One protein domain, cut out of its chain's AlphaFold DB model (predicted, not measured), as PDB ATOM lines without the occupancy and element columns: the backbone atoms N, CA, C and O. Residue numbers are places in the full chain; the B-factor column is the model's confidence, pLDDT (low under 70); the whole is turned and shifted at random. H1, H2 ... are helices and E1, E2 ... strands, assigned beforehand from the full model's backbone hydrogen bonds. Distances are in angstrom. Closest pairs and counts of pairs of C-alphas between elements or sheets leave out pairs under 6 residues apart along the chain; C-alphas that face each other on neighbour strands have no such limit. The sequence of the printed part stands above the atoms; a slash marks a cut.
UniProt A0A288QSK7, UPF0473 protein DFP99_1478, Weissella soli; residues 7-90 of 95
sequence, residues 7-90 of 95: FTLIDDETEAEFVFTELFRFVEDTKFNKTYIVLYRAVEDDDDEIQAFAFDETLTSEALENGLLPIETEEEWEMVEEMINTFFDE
ATOM      1  N   PHE A   7      -2.200  -4.281  -5.369       89.19
ATOM      2  CA  PHE A   7      -3.450  -3.581  -5.123       89.19
ATOM      3  C   PHE A   7      -4.599  -4.578  -5.154       89.19
ATOM      4  O   PHE A   7      -4.689  -5.379  -6.081       89.19
ATOM      5  N   THR A   8      -5.476  -4.521  -4.158       89.75
ATOM      6  CA  THR A   8      -6.720  -5.292  -4.165       89.75
ATOM      7  C   THR A   8      -7.837  -4.369  -4.622       89.75
ATOM      8  O   THR A   8      -8.118  -3.370  -3.968       89.75
ATOM      9  N   LEU A   9      -8.451  -4.690  -5.755       88.06
ATOM     10  CA  LEU A   9      -9.612  -3.985  -6.280       88.06
ATOM     11  C   LEU A   9     -10.846  -4.864  -6.100       88.06
ATOM     12  O   LEU A   9     -10.774  -6.083  -6.252       88.06
ATOM     13  N   ILE A  10     -11.967  -4.241  -5.752       86.62
ATOM     14  CA  ILE A  10     -13.244  -4.927  -5.569       86.62
ATOM     15  C   ILE A  10     -14.110  -4.606  -6.778       86.62
ATOM     16  O   ILE A  10     -14.321  -3.437  -7.103       86.62
ATOM     17  N   ASP A  11     -14.602  -5.648  -7.432       83.31
ATOM     18  CA  ASP A  11     -15.541  -5.510  -8.533       83.31
ATOM     19  C   ASP A  11     -16.936  -5.144  -8.006       83.31
ATOM     20  O   ASP A  11     -17.510  -5.867  -7.188       83.31
ATOM     21  N   ASP A  12     -17.478  -4.012  -8.461       80.25
ATOM     22  CA  ASP A  12     -18.760  -3.477  -7.976       80.25
ATOM     23  C   ASP A  12     -19.958  -4.352  -8.397       80.25
ATOM     24  O   ASP A  12     -20.980  -4.380  -7.713       80.25
ATOM     25  N   GLU A  13     -19.834  -5.114  -9.493       83.12
ATOM     26  CA  GLU A  13     -20.914  -5.970 -10.002       83.12
ATOM     27  C   GLU A  13     -20.955  -7.352  -9.337       83.12
ATOM     28  O   GLU A  13     -22.035  -7.900  -9.099       83.12
ATOM     29  N   THR A  14     -19.792  -7.942  -9.062       83.81
ATOM     30  CA  THR A  14     -19.664  -9.328  -8.583       83.81
ATOM     31  C   THR A  14     -19.218  -9.450  -7.128       83.81
ATOM     32  O   THR A  14     -19.223 -10.564  -6.598       83.81
ATOM     33  N   GLU A  15     -18.842  -8.341  -6.480       86.25
ATOM     34  CA  GLU A  15     -18.226  -8.290  -5.142       86.25
ATOM     35  C   GLU A  15     -16.931  -9.126  -5.041       86.25
ATOM     36  O   GLU A  15     -16.498  -9.503  -3.949       86.25
ATOM     37  N   ALA A  16     -16.312  -9.459  -6.179       87.19
ATOM     38  CA  ALA A  16     -15.093 -10.250  -6.234       87.19
ATOM     39  C   ALA A  16     -13.859  -9.381  -5.954       87.19
ATOM     40  O   ALA A  16     -13.717  -8.283  -6.487       87.19
ATOM     41  N   GLU A  17     -12.945  -9.901  -5.135       88.88
ATOM     42  CA  GLU A  17     -11.650  -9.275  -4.872       88.88
ATOM     43  C   GLU A  17     -10.629  -9.733  -5.919       88.88
ATOM     44  O   GLU A  17     -10.331 -10.925  -6.053       88.88
ATOM     45  N   PHE A  18     -10.055  -8.775  -6.636       88.12
ATOM     46  CA  PHE A  18      -9.024  -9.004  -7.633       88.12
ATOM     47  C   PHE A  18      -7.713  -8.366  -7.197       88.12
ATOM     48  O   PHE A  18      -7.656  -7.194  -6.833       88.12
ATOM     49  N   VAL A  19      -6.644  -9.159  -7.228       89.44
ATOM     50  CA  VAL A  19      -5.303  -8.694  -6.877       89.44
ATOM     51  C   VAL A  19      -4.563  -8.335  -8.151       89.44
ATOM     52  O   VAL A  19      -4.323  -9.188  -9.006       89.44
ATOM     53  N   PHE A  20      -4.170  -7.078  -8.234       90.94
ATOM     54  CA  PHE A  20      -3.319  -6.539  -9.272       90.94
ATOM     55  C   PHE A  20      -1.933  -6.238  -8.720       90.94
ATOM     56  O   PHE A  20      -1.749  -6.002  -7.526       90.94
ATOM     57  N   THR A  21      -0.942  -6.219  -9.600       89.56
ATOM     58  CA  THR A  21       0.433  -5.848  -9.266       89.56
ATOM     59  C   THR A  21       0.798  -4.563  -9.998       89.56
ATOM     60  O   THR A  21       0.460  -4.401 -11.169       89.56
ATOM     61  N   GLU A  22       1.479  -3.638  -9.316       90.75
ATOM     62  CA  GLU A  22       2.031  -2.436  -9.948       90.75
ATOM     63  C   GLU A  22       3.024  -2.853 -11.032       90.75
ATOM     64  O   GLU A  22       4.057  -3.456 -10.732       90.75
ATOM     65  N   LEU A  23       2.711  -2.532 -12.287       88.25
ATOM     66  CA  LEU A  23       3.642  -2.720 -13.391       88.25
ATOM     67  C   LEU A  23       4.626  -1.548 -13.421       88.25
ATOM     68  O   LEU A  23       5.838  -1.733 -13.322       88.25
ATOM     69  N   PHE A  24       4.085  -0.333 -13.516       88.81
ATOM     70  CA  PHE A  24       4.826   0.916 -13.407       88.81
ATOM     71  C   PHE A  24       3.884   2.079 -13.078       88.81
ATOM     72  O   PHE A  24       2.664   1.997 -13.225       88.81
ATOM     73  N   ARG A  25       4.470   3.202 -12.668       90.00
ATOM     74  CA  ARG A  25       3.769   4.474 -12.480       90.00
ATOM     75  C   ARG A  25       4.597   5.613 -13.042       90.00
ATOM     76  O   ARG A  25       5.826   5.586 -12.960       90.00
ATOM     77  N   PHE A  26       3.933   6.624 -13.578       90.25
ATOM     78  CA  PHE A  26       4.585   7.786 -14.162       90.25
ATOM     79  C   PHE A  26       3.853   9.066 -13.774       90.25
ATOM     80  O   PHE A  26       2.645   9.073 -13.555       90.25
ATOM     81  N   VAL A  27       4.608  10.153 -13.651       90.25
ATOM     82  CA  VAL A  27       4.054  11.482 -13.389       90.25
ATOM     83  C   VAL A  27       3.939  12.195 -14.719       90.25
ATOM     84  O   VAL A  27       4.914  12.263 -15.464       90.25
ATOM     85  N   GLU A  28       2.764  12.728 -15.008       87.81
ATOM     86  CA  GLU A  28       2.539  13.565 -16.166       87.81
ATOM     87  C   GLU A  28       2.397  15.015 -15.727       87.81
ATOM     88  O   GLU A  28       1.362  15.425 -15.210       87.81
ATOM     89  N   ASP A  29       3.457  15.798 -15.906       86.81
ATOM     90  CA  ASP A  29       3.547  17.167 -15.401       86.81
ATOM     91  C   ASP A  29       3.187  18.271 -16.415       86.81
ATOM     92  O   ASP A  29       3.131  19.443 -16.040       86.81
ATOM     93  N   THR A  30       2.902  17.921 -17.670       82.69
ATOM     94  CA  THR A  30       2.754  18.835 -18.816       82.69
ATOM     95  C   THR A  30       1.324  19.326 -19.096       82.69
ATOM     96  O   THR A  30       1.154  20.491 -19.464       82.69
ATOM     97  N   LYS A  31       0.298  18.483 -18.940       79.81
ATOM     98  CA  LYS A  31      -1.115  18.750 -19.243       79.81
ATOM     99  C   LYS A  31      -1.989  18.648 -17.995       79.81
ATOM    100  O   LYS A  31      -2.704  19.597 -17.682       79.81
ATOM    101  N   PHE A  32      -1.941  17.515 -17.302       83.25
ATOM    102  CA  PHE A  32      -2.818  17.189 -16.180       83.25
ATOM    103  C   PHE A  32      -2.136  17.388 -14.830       83.25
ATOM    104  O   PHE A  32      -2.826  17.675 -13.853       83.25
ATOM    105  N   ASN A  33      -0.800  17.323 -14.772       86.75
ATOM    106  CA  ASN A  33      -0.034  17.424 -13.526       86.75
ATOM    107  C   ASN A  33      -0.464  16.359 -12.500       86.75
ATOM    108  O   ASN A  33      -0.607  16.638 -11.312       86.75
ATOM    109  N   LYS A  34      -0.705  15.140 -12.994       89.62
ATOM    110  CA  LYS A  34      -1.192  13.986 -12.229       89.62
ATOM    111  C   LYS A  34      -0.211  12.828 -12.321       89.62
ATOM    112  O   LYS A  34       0.579  12.735 -13.257       89.62
ATOM    113  N   THR A  35      -0.283  11.922 -11.355       91.88
ATOM    114  CA  THR A  35       0.412  10.636 -11.437       91.88
ATOM    115  C   THR A  35      -0.548   9.601 -11.997       91.88
ATOM    116  O   THR A  35      -1.708   9.578 -11.604       91.88
ATOM    117  N   TYR A  36      -0.074   8.743 -12.889       92.69
ATOM    118  CA  TYR A  36      -0.813   7.592 -13.387       92.69
ATOM    119  C   TYR A  36      -0.094   6.319 -12.973       92.69
ATOM    120  O   TYR A  36       1.139   6.254 -12.956       92.69
ATOM    121  N   ILE A  37      -0.876   5.309 -12.626       91.94
ATOM    122  CA  ILE A  37      -0.390   3.996 -12.234       91.94
ATOM    123  C   ILE A  37      -1.025   2.942 -13.126       91.94
ATOM    124  O   ILE A  37      -2.235   2.948 -13.352       91.94
ATOM    125  N   VAL A  38      -0.180   2.051 -13.631       91.56
ATOM    126  CA  VAL A  38      -0.572   0.920 -14.462       91.56
ATOM    127  C   VAL A  38      -0.428  -0.344 -13.635       91.56
ATOM    128  O   VAL A  38       0.631  -0.648 -13.077       91.56
ATOM    129  N   LEU A  39      -1.527  -1.073 -13.559       91.31
ATOM    130  CA  LEU A  39      -1.694  -2.293 -12.806       91.31
ATOM    131  C   LEU A  39      -1.859  -3.449 -13.786       91.31
ATOM    132  O   LEU A  39      -2.621  -3.348 -14.745       91.31
ATOM    133  N   TYR A  40      -1.154  -4.545 -13.540       88.75
ATOM    134  CA  TYR A  40      -1.274  -5.755 -14.341       88.75
ATOM    135  C   TYR A  40      -1.721  -6.928 -13.474       88.75
ATOM    136  O   TYR A  40      -1.350  -7.049 -12.299       88.75
ATOM    137  N   ARG A  41      -2.498  -7.818 -14.075       87.38
ATOM    138  CA  ARG A  41      -2.928  -9.069 -13.472       87.38
ATOM    139  C   ARG A  41      -2.818 -10.180 -14.503       87.38
ATOM    140  O   ARG A  41      -3.535 -10.191 -15.495       87.38
ATOM    141  N   ALA A  42      -1.946 -11.140 -14.221       81.75
ATOM    142  CA  ALA A  42      -1.877 -12.363 -15.004       81.75
ATOM    143  C   ALA A  42      -3.061 -13.265 -14.640       81.75
ATOM    144  O   ALA A  42      -3.218 -13.652 -13.475       81.75
ATOM    145  N   VAL A  43      -3.892 -13.593 -15.625       79.12
ATOM    146  CA  VAL A  43      -5.010 -14.529 -15.481       79.12
ATOM    147  C   VAL A  43      -4.609 -15.825 -16.184       79.12
ATOM    148  O   VAL A  43      -4.262 -15.813 -17.354       79.12
ATOM    149  N   GLU A  44      -4.607 -16.956 -15.471       68.06
ATOM    150  CA  GLU A  44      -4.060 -18.222 -16.006       68.06
ATOM    151  C   GLU A  44      -4.820 -18.775 -17.232       68.06
ATOM    152  O   GLU A  44      -4.274 -19.605 -17.959       68.06
ATOM    153  N   ASP A  45      -6.059 -18.328 -17.462       64.38
ATOM    154  CA  ASP A  45      -6.978 -18.843 -18.492       64.38
ATOM    155  C   ASP A  45      -7.551 -17.736 -19.411       64.38
ATOM    156  O   ASP A  45      -8.379 -18.038 -20.267       64.38
ATOM    157  N   ASP A  46      -7.129 -16.476 -19.248       66.62
ATOM    158  CA  ASP A  46      -7.635 -15.320 -20.011       66.62
ATOM    159  C   ASP A  46      -6.478 -14.422 -20.484       66.62
ATOM    160  O   ASP A  46      -5.317 -14.691 -20.164       66.62
ATOM    161  N   ASP A  47      -6.775 -13.385 -21.267       69.69
ATOM    162  CA  ASP A  47      -5.767 -12.394 -21.647       69.69
ATOM    163  C   ASP A  47      -5.284 -11.642 -20.391       69.69
ATOM    164  O   ASP A  47      -6.066 -11.350 -19.481       69.69
ATOM    165  N   ASP A  48      -3.979 -11.352 -20.317       78.94
ATOM    166  CA  ASP A  48      -3.408 -10.565 -19.222       78.94
ATOM    167  C   ASP A  48      -4.183  -9.245 -19.074       78.94
ATOM    168  O   ASP A  48      -4.295  -8.452 -20.013       78.94
ATOM    169  N   GLU A  49      -4.724  -8.997 -17.883       85.00
ATOM    170  CA  GLU A  49      -5.593  -7.854 -17.638       85.00
ATOM    171  C   GLU A  49      -4.747  -6.654 -17.208       85.00
ATOM    172  O   GLU A  49      -4.054  -6.688 -16.184       85.00
ATOM    173  N   ILE A  50      -4.802  -5.584 -18.002       87.69
ATOM    174  CA  ILE A  50      -4.125  -4.319 -17.714       87.69
ATOM    175  C   ILE A  50      -5.180  -3.281 -17.351       87.69
ATOM    176  O   ILE A  50      -6.102  -3.011 -18.119       87.69
ATOM    177  N   GLN A  51      -5.017  -2.663 -16.185       89.88
ATOM    178  CA  GLN A  51      -5.840  -1.545 -15.741       89.88
ATOM    179  C   GLN A  51      -4.975  -0.334 -15.420       89.88
ATOM    180  O   GLN A  51      -3.833  -0.461 -14.982       89.88
ATOM    181  N   ALA A  52      -5.534   0.857 -15.602       91.81
ATOM    182  CA  ALA A  52      -4.852   2.094 -15.276       91.81
ATOM    183  C   ALA A  52      -5.742   3.047 -14.492       91.81
ATOM    184  O   ALA A  52      -6.944   3.159 -14.736       91.81
ATOM    185  N   PHE A  53      -5.113   3.750 -13.556       93.00
ATOM    186  CA  PHE A  53      -5.773   4.680 -12.654       93.00
ATOM    187  C   PHE A  53      -4.939   5.952 -12.515       93.00
ATOM    188  O   PHE A  53      -3.707   5.929 -12.596       93.00
ATOM    189  N   ALA A  54      -5.608   7.073 -12.276       92.62
ATOM    190  CA  ALA A  54      -4.952   8.265 -11.773       92.62
ATOM    191  C   ALA A  54      -4.650   8.054 -10.286       92.62
ATOM    192  O   ALA A  54      -5.514   7.651  -9.515       92.62
ATOM    193  N   PHE A  55      -3.414   8.304  -9.884       91.50
ATOM    194  CA  PHE A  55      -2.947   8.138  -8.521       91.50
ATOM    195  C   PHE A  55      -2.843   9.493  -7.824       91.50
ATOM    196  O   PHE A  55      -2.045  10.352  -8.212       91.50
ATOM    197  N   ASP A  56      -3.631   9.665  -6.769       89.62
ATOM    198  CA  ASP A  56      -3.611  10.842  -5.914       89.62
ATOM    199  C   ASP A  56      -2.962  10.514  -4.568       89.62
ATOM    200  O   ASP A  56      -3.555   9.882  -3.693       89.62
ATOM    201  N   GLU A  57      -1.726  10.979  -4.382       83.12
ATOM    202  CA  GLU A  57      -0.964  10.746  -3.154       83.12
ATOM    203  C   GLU A  57      -1.633  11.342  -1.906       83.12
ATOM    204  O   GLU A  57      -1.438  10.839  -0.800       83.12
ATOM    205  N   THR A  58      -2.464  12.378  -2.054       84.50
ATOM    206  CA  THR A  58      -3.115  13.041  -0.918       84.50
ATOM    207  C   THR A  58      -4.222  12.175  -0.314       84.50
ATOM    208  O   THR A  58      -4.462  12.226   0.897       84.50
ATOM    209  N   LEU A  59      -4.833  11.315  -1.132       84.69
ATOM    210  CA  LEU A  59      -5.875  10.369  -0.733       84.69
ATOM    211  C   LEU A  59      -5.317   9.043  -0.186       84.69
ATOM    212  O   LEU A  59      -6.065   8.226   0.344       84.69
ATOM    213  N   THR A  60      -3.996   8.844  -0.209       80.12
ATOM    214  CA  THR A  60      -3.342   7.587   0.224       80.12
ATOM    215  C   THR A  60      -3.072   7.495   1.726       80.12
ATOM    216  O   THR A  60      -2.339   6.620   2.184       80.12
ATOM    217  N   SER A  61      -3.660   8.394   2.521       74.69
ATOM    218  CA  SER A  61      -3.383   8.511   3.963       74.69
ATOM    219  C   SER A  61      -3.764   7.263   4.776       74.69
ATOM    220  O   SER A  61      -3.189   7.040   5.840       74.69
ATOM    221  N   GLU A  62      -4.720   6.461   4.296       74.50
ATOM    222  CA  GLU A  62      -5.190   5.240   4.972       74.50
ATOM    223  C   GLU A  62      -4.790   3.965   4.220       74.50
ATOM    224  O   GLU A  62      -4.257   3.038   4.830       74.50
ATOM    225  N   ALA A  63      -4.990   3.929   2.900       78.12
ATOM    226  CA  ALA A  63      -4.511   2.853   2.038       78.12
ATOM    227  C   ALA A  63      -4.193   3.383   0.635       78.12
ATOM    228  O   ALA A  63      -4.832   4.321   0.158       78.12
ATOM    229  N   LEU A  64      -3.219   2.760  -0.031       80.25
ATOM    230  CA  LEU A  64      -2.737   3.172  -1.353       80.25
ATOM    231  C   LEU A  64      -3.846   3.111  -2.416       80.25
ATOM    232  O   LEU A  64      -3.917   3.973  -3.286       80.25
ATOM    233  N   GLU A  65      -4.748   2.139  -2.283       83.19
ATOM    234  CA  GLU A  65      -5.938   1.959  -3.120       83.19
ATOM    235  C   GLU A  65      -6.926   3.138  -3.062       83.19
ATOM    236  O   GLU A  65      -7.582   3.416  -4.056       83.19
ATOM    237  N   ASN A  66      -6.984   3.898  -1.958       84.81
ATOM    238  CA  ASN A  66      -7.855   5.083  -1.873       84.81
ATOM    239  C   ASN A  66      -7.366   6.227  -2.768       84.81
ATOM    240  O   ASN A  66      -8.138   7.118  -3.115       84.81
ATOM    241  N   GLY A  67      -6.081   6.209  -3.130       88.38
ATOM    242  CA  GLY A  67      -5.510   7.131  -4.100       88.38
ATOM    243  C   GLY A  67      -5.801   6.760  -5.547       88.38
ATOM    244  O   GLY A  67      -5.468   7.550  -6.421       88.38
ATOM    245  N   LEU A  68      -6.382   5.587  -5.821       90.62
ATOM    246  CA  LEU A  68      -6.696   5.159  -7.179       90.62
ATOM    247  C   LEU A  68      -8.024   5.767  -7.623       90.62
ATOM    248  O   LEU A  68      -9.097   5.413  -7.142       90.62
ATOM    249  N   LEU A  69      -7.933   6.686  -8.571       90.62
ATOM    250  CA  LEU A  69      -9.062   7.347  -9.199       90.62
ATOM    251  C   LEU A  69      -9.221   6.819 -10.631       90.62
ATOM    252  O   LEU A  69      -8.225   6.684 -11.348       90.62
ATOM    253  N   PRO A  70     -10.450   6.521 -11.079       90.62
ATOM    254  CA  PRO A  70     -10.684   6.102 -12.454       90.62
ATOM    255  C   PRO A  70     -10.291   7.220 -13.424       90.62
ATOM    256  O   PRO A  70     -10.509   8.403 -13.158       90.62
ATOM    257  N   ILE A  71      -9.715   6.838 -14.562       90.69
ATOM    258  CA  ILE A  71      -9.410   7.775 -15.640       90.69
ATOM    259  C   ILE A  71     -10.710   8.078 -16.392       90.69
ATOM    260  O   ILE A  71     -11.309   7.191 -17.001       90.69
ATOM    261  N   GLU A  72     -11.154   9.334 -16.337       88.19
ATOM    262  CA  GLU A  72     -12.453   9.751 -16.879       88.19
ATOM    263  C   GLU A  72     -12.377  10.255 -18.327       88.19
ATOM    264  O   GLU A  72     -13.408  10.339 -18.997       88.19
ATOM    265  N   THR A  73     -11.188  10.624 -18.816       90.62
ATOM    266  CA  THR A  73     -11.037  11.277 -20.124       90.62
ATOM    267  C   THR A  73     -10.266  10.429 -21.131       90.62
ATOM    268  O   THR A  73      -9.291   9.764 -20.789       90.62
ATOM    269  N   GLU A  74     -10.687  10.488 -22.399       91.38
ATOM    270  CA  GLU A  74     -10.017   9.784 -23.503       91.38
ATOM    271  C   GLU A  74      -8.568  10.259 -23.685       91.38
ATOM    272  O   GLU A  74      -7.691   9.439 -23.907       91.38
ATOM    273  N   GLU A  75      -8.279  11.556 -23.513       91.06
ATOM    274  CA  GLU A  75      -6.907  12.086 -23.633       91.06
ATOM    275  C   GLU A  75      -5.937  11.498 -22.594       91.06
ATOM    276  O   GLU A  75      -4.751  11.327 -22.879       91.06
ATOM    277  N   GLU A  76      -6.414  11.239 -21.373       91.19
ATOM    278  CA  GLU A  76      -5.619  10.583 -20.332       91.19
ATOM    279  C   GLU A  76      -5.385   9.107 -20.687       91.19
ATOM    280  O   GLU A  76      -4.265   8.617 -20.545       91.19
ATOM    281  N   TRP A  77      -6.412   8.426 -21.204       91.44
ATOM    282  CA  TRP A  77      -6.298   7.046 -21.679       91.44
ATOM    283  C   TRP A  77      -5.313   6.911 -22.837       91.44
ATOM    284  O   TRP A  77      -4.402   6.098 -22.729       91.44
ATOM    285  N   GLU A  78      -5.414   7.750 -23.873       91.81
ATOM    286  CA  GLU A  78      -4.499   7.713 -25.024       91.81
ATOM    287  C   GLU A  78      -3.036   7.818 -24.575       91.81
ATOM    288  O   GLU A  78      -2.169   7.098 -25.058       91.81
ATOM    289  N   MET A  79      -2.745   8.682 -23.605       88.75
ATOM    290  CA  MET A  79      -1.393   8.837 -23.072       88.75
ATOM    291  C   MET A  79      -0.912   7.606 -22.298       88.75
ATOM    292  O   MET A  79       0.239   7.187 -22.442       88.75
ATOM    293  N   VAL A  80      -1.767   7.053 -21.439       91.00
ATOM    294  CA  VAL A  80      -1.438   5.852 -20.673       91.00
ATOM    295  C   VAL A  80      -1.233   4.668 -21.614       91.00
ATOM    296  O   VAL A  80      -0.253   3.944 -21.458       91.00
ATOM    297  N   GLU A  81      -2.094   4.506 -22.616       89.50
ATOM    298  CA  GLU A  81      -1.960   3.492 -23.661       89.50
ATOM    299  C   GLU A  81      -0.654   3.653 -24.440       89.50
ATOM    300  O   GLU A  81       0.040   2.667 -24.656       89.50
ATOM    301  N   GLU A  82      -0.252   4.872 -24.807       89.00
ATOM    302  CA  GLU A  82       1.045   5.123 -25.451       89.00
ATOM    303  C   GLU A  82       2.224   4.689 -24.562       89.00
ATOM    304  O   GLU A  82       3.199   4.119 -25.058       89.00
ATOM    305  N   MET A  83       2.152   4.907 -23.243       88.06
ATOM    306  CA  MET A  83       3.179   4.452 -22.292       88.06
ATOM    307  C   MET A  83       3.185   2.936 -22.106       88.06
ATOM    308  O   MET A  83       4.258   2.334 -22.084       88.06
ATOM    309  N   ILE A  84       2.006   2.319 -22.009       87.00
ATOM    310  CA  ILE A  84       1.834   0.864 -21.967       87.00
ATOM    311  C   ILE A  84       2.428   0.263 -23.236       87.00
ATOM    312  O   ILE A  84       3.344  -0.546 -23.151       87.00
ATOM    313  N   ASN A  85       1.984   0.714 -24.409       85.69
ATOM    314  CA  ASN A  85       2.510   0.263 -25.688       85.69
ATOM    315  C   ASN A  85       4.022   0.468 -25.747       85.69
ATOM    316  O   ASN A  85       4.719  -0.469 -26.071       85.69
ATOM    317  N   THR A  86       4.574   1.608 -25.334       84.12
ATOM    318  CA  THR A  86       6.040   1.794 -25.322       84.12
ATOM    319  C   THR A  86       6.770   0.768 -24.442       84.12
ATOM    320  O   THR A  86       7.877   0.356 -24.781       84.12
ATOM    321  N   PHE A  87       6.169   0.349 -23.326       78.62
ATOM    322  CA  PHE A  87       6.745  -0.631 -22.401       78.62
ATOM    323  C   PHE A  87       6.603  -2.080 -22.898       78.62
ATOM    324  O   PHE A  87       7.532  -2.873 -22.775       78.62
ATOM    325  N   PHE A  88       5.450  -2.437 -23.471       72.62
ATOM    326  CA  PHE A  88       5.174  -3.782 -23.996       72.62
ATOM    327  C   PHE A  88       5.712  -4.003 -25.417       72.62
ATOM    328  O   PHE A  88       6.048  -5.129 -25.779       72.62
ATOM    329  N   ASP A  89       5.813  -2.938 -26.209       65.06
ATOM    330  CA  ASP A  89       6.349  -2.919 -27.572       65.06
ATOM    331  C   ASP A  89       7.878  -2.759 -27.576       65.06
ATOM    332  O   ASP A  89       8.445  -2.663 -28.659       65.06
ATOM    333  N   GLU A  90       8.572  -2.768 -26.417       51.00
ATOM    334  CA  GLU A  90      10.040  -2.849 -26.382       51.00
ATOM    335  C   GLU A  90      10.504  -4.061 -27.221       51.00
ATOM    336  O   GLU A  90      10.372  -5.220 -26.809       51.00
TER     337      GLU A  90
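What this domain is: This is residues 7 to 90 of the 95 residues of the protein "UPF0473 protein DFP99_1478" of Weissella soli (UniProt A0A288QSK7). A five-stranded antiparallel sheet, strongly twisted and curled like part of a barrel, makes the core; the longer helix, H2, crosses over E2, E3 and E4 on one side of it, and the short helix H1 lies on the side away from H2, near the start of E1 and the end of E4. The barrel stays open, with the edge strands E1 and E5 apart. The printed part has 84 residues, with five named strands and two named helices in the order E1 E2 E3 E4 H1 E5 H2; the class is mixed, helices and strands, and the sheet order is E1 E2 E3 E4 E5. The whole is compact, with a radius of gyration of the C-alphas of 13.3 A, and only just flat, spanning 37 by 35 by 19 A.

Where its parts are: In the sheet, E1 is residues 7 to 10, 9.9 A long from C-alpha 7 at (-3.450, -3.581, -5.123). E2, residues 17 to 28, is the longest strand at 29.2 A and bends by 66 degrees at residue 23. E3 is residues 34 to 41, 23.2 A; E4 is residues 49 to 55, 18.6 A; E5 is residues 68 to 70, 6.7 A. H1 is residues 64 to 67, 5.6 A. H2, residues 74 to 88, measures 20.4 A and ends at C-alpha 88, (5.174, -3.782, -23.996).

How they stand to each other: E1 to E4 form a meander, each strand the antiparallel neighbour of the one before, in three hairpins. Pairing along E2 is staggered: residues 17 to 20 pair with E1 and 21 to 28 with E3. Within hydrogen-bond range are N 9 and O 18 at 2.8 A between E1 and E2, N 36 and O 26 at 2.8 A between E2 and E3, N 39 and O 51 at 2.8 A between E3 and E4, and N 54 and O 69 at 2.8 A between E4 and E5. H2 is on the sheet at a height of 9.3 A, over E2, E3 and, only just, E4, where 3 of its C-alphas fall; it runs across the strands, at 81 degrees to E2 on the local plane. The closest C-alphas of E3 and H2 are those of Tyr 36 and Val 80, 7.5 A apart. H1 is on the sheet but over none of its strands; the closest C-alphas of E1 and H1 are those of Phe 7 and Glu 65, 6.4 A apart. H1 and H2 are apart. In H2 every O i to N i+4 pair is within hydrogen-bond range; H1 is too short for such a pair.

The domain as a whole: The two C-alphas farthest apart, those of Thr 30 and Asp 45, are 38.9 A apart. The printed part has no cut and no long link. Its mean pLDDT is 85.4, with residues 44 to 47 and 89 to 90 under 70.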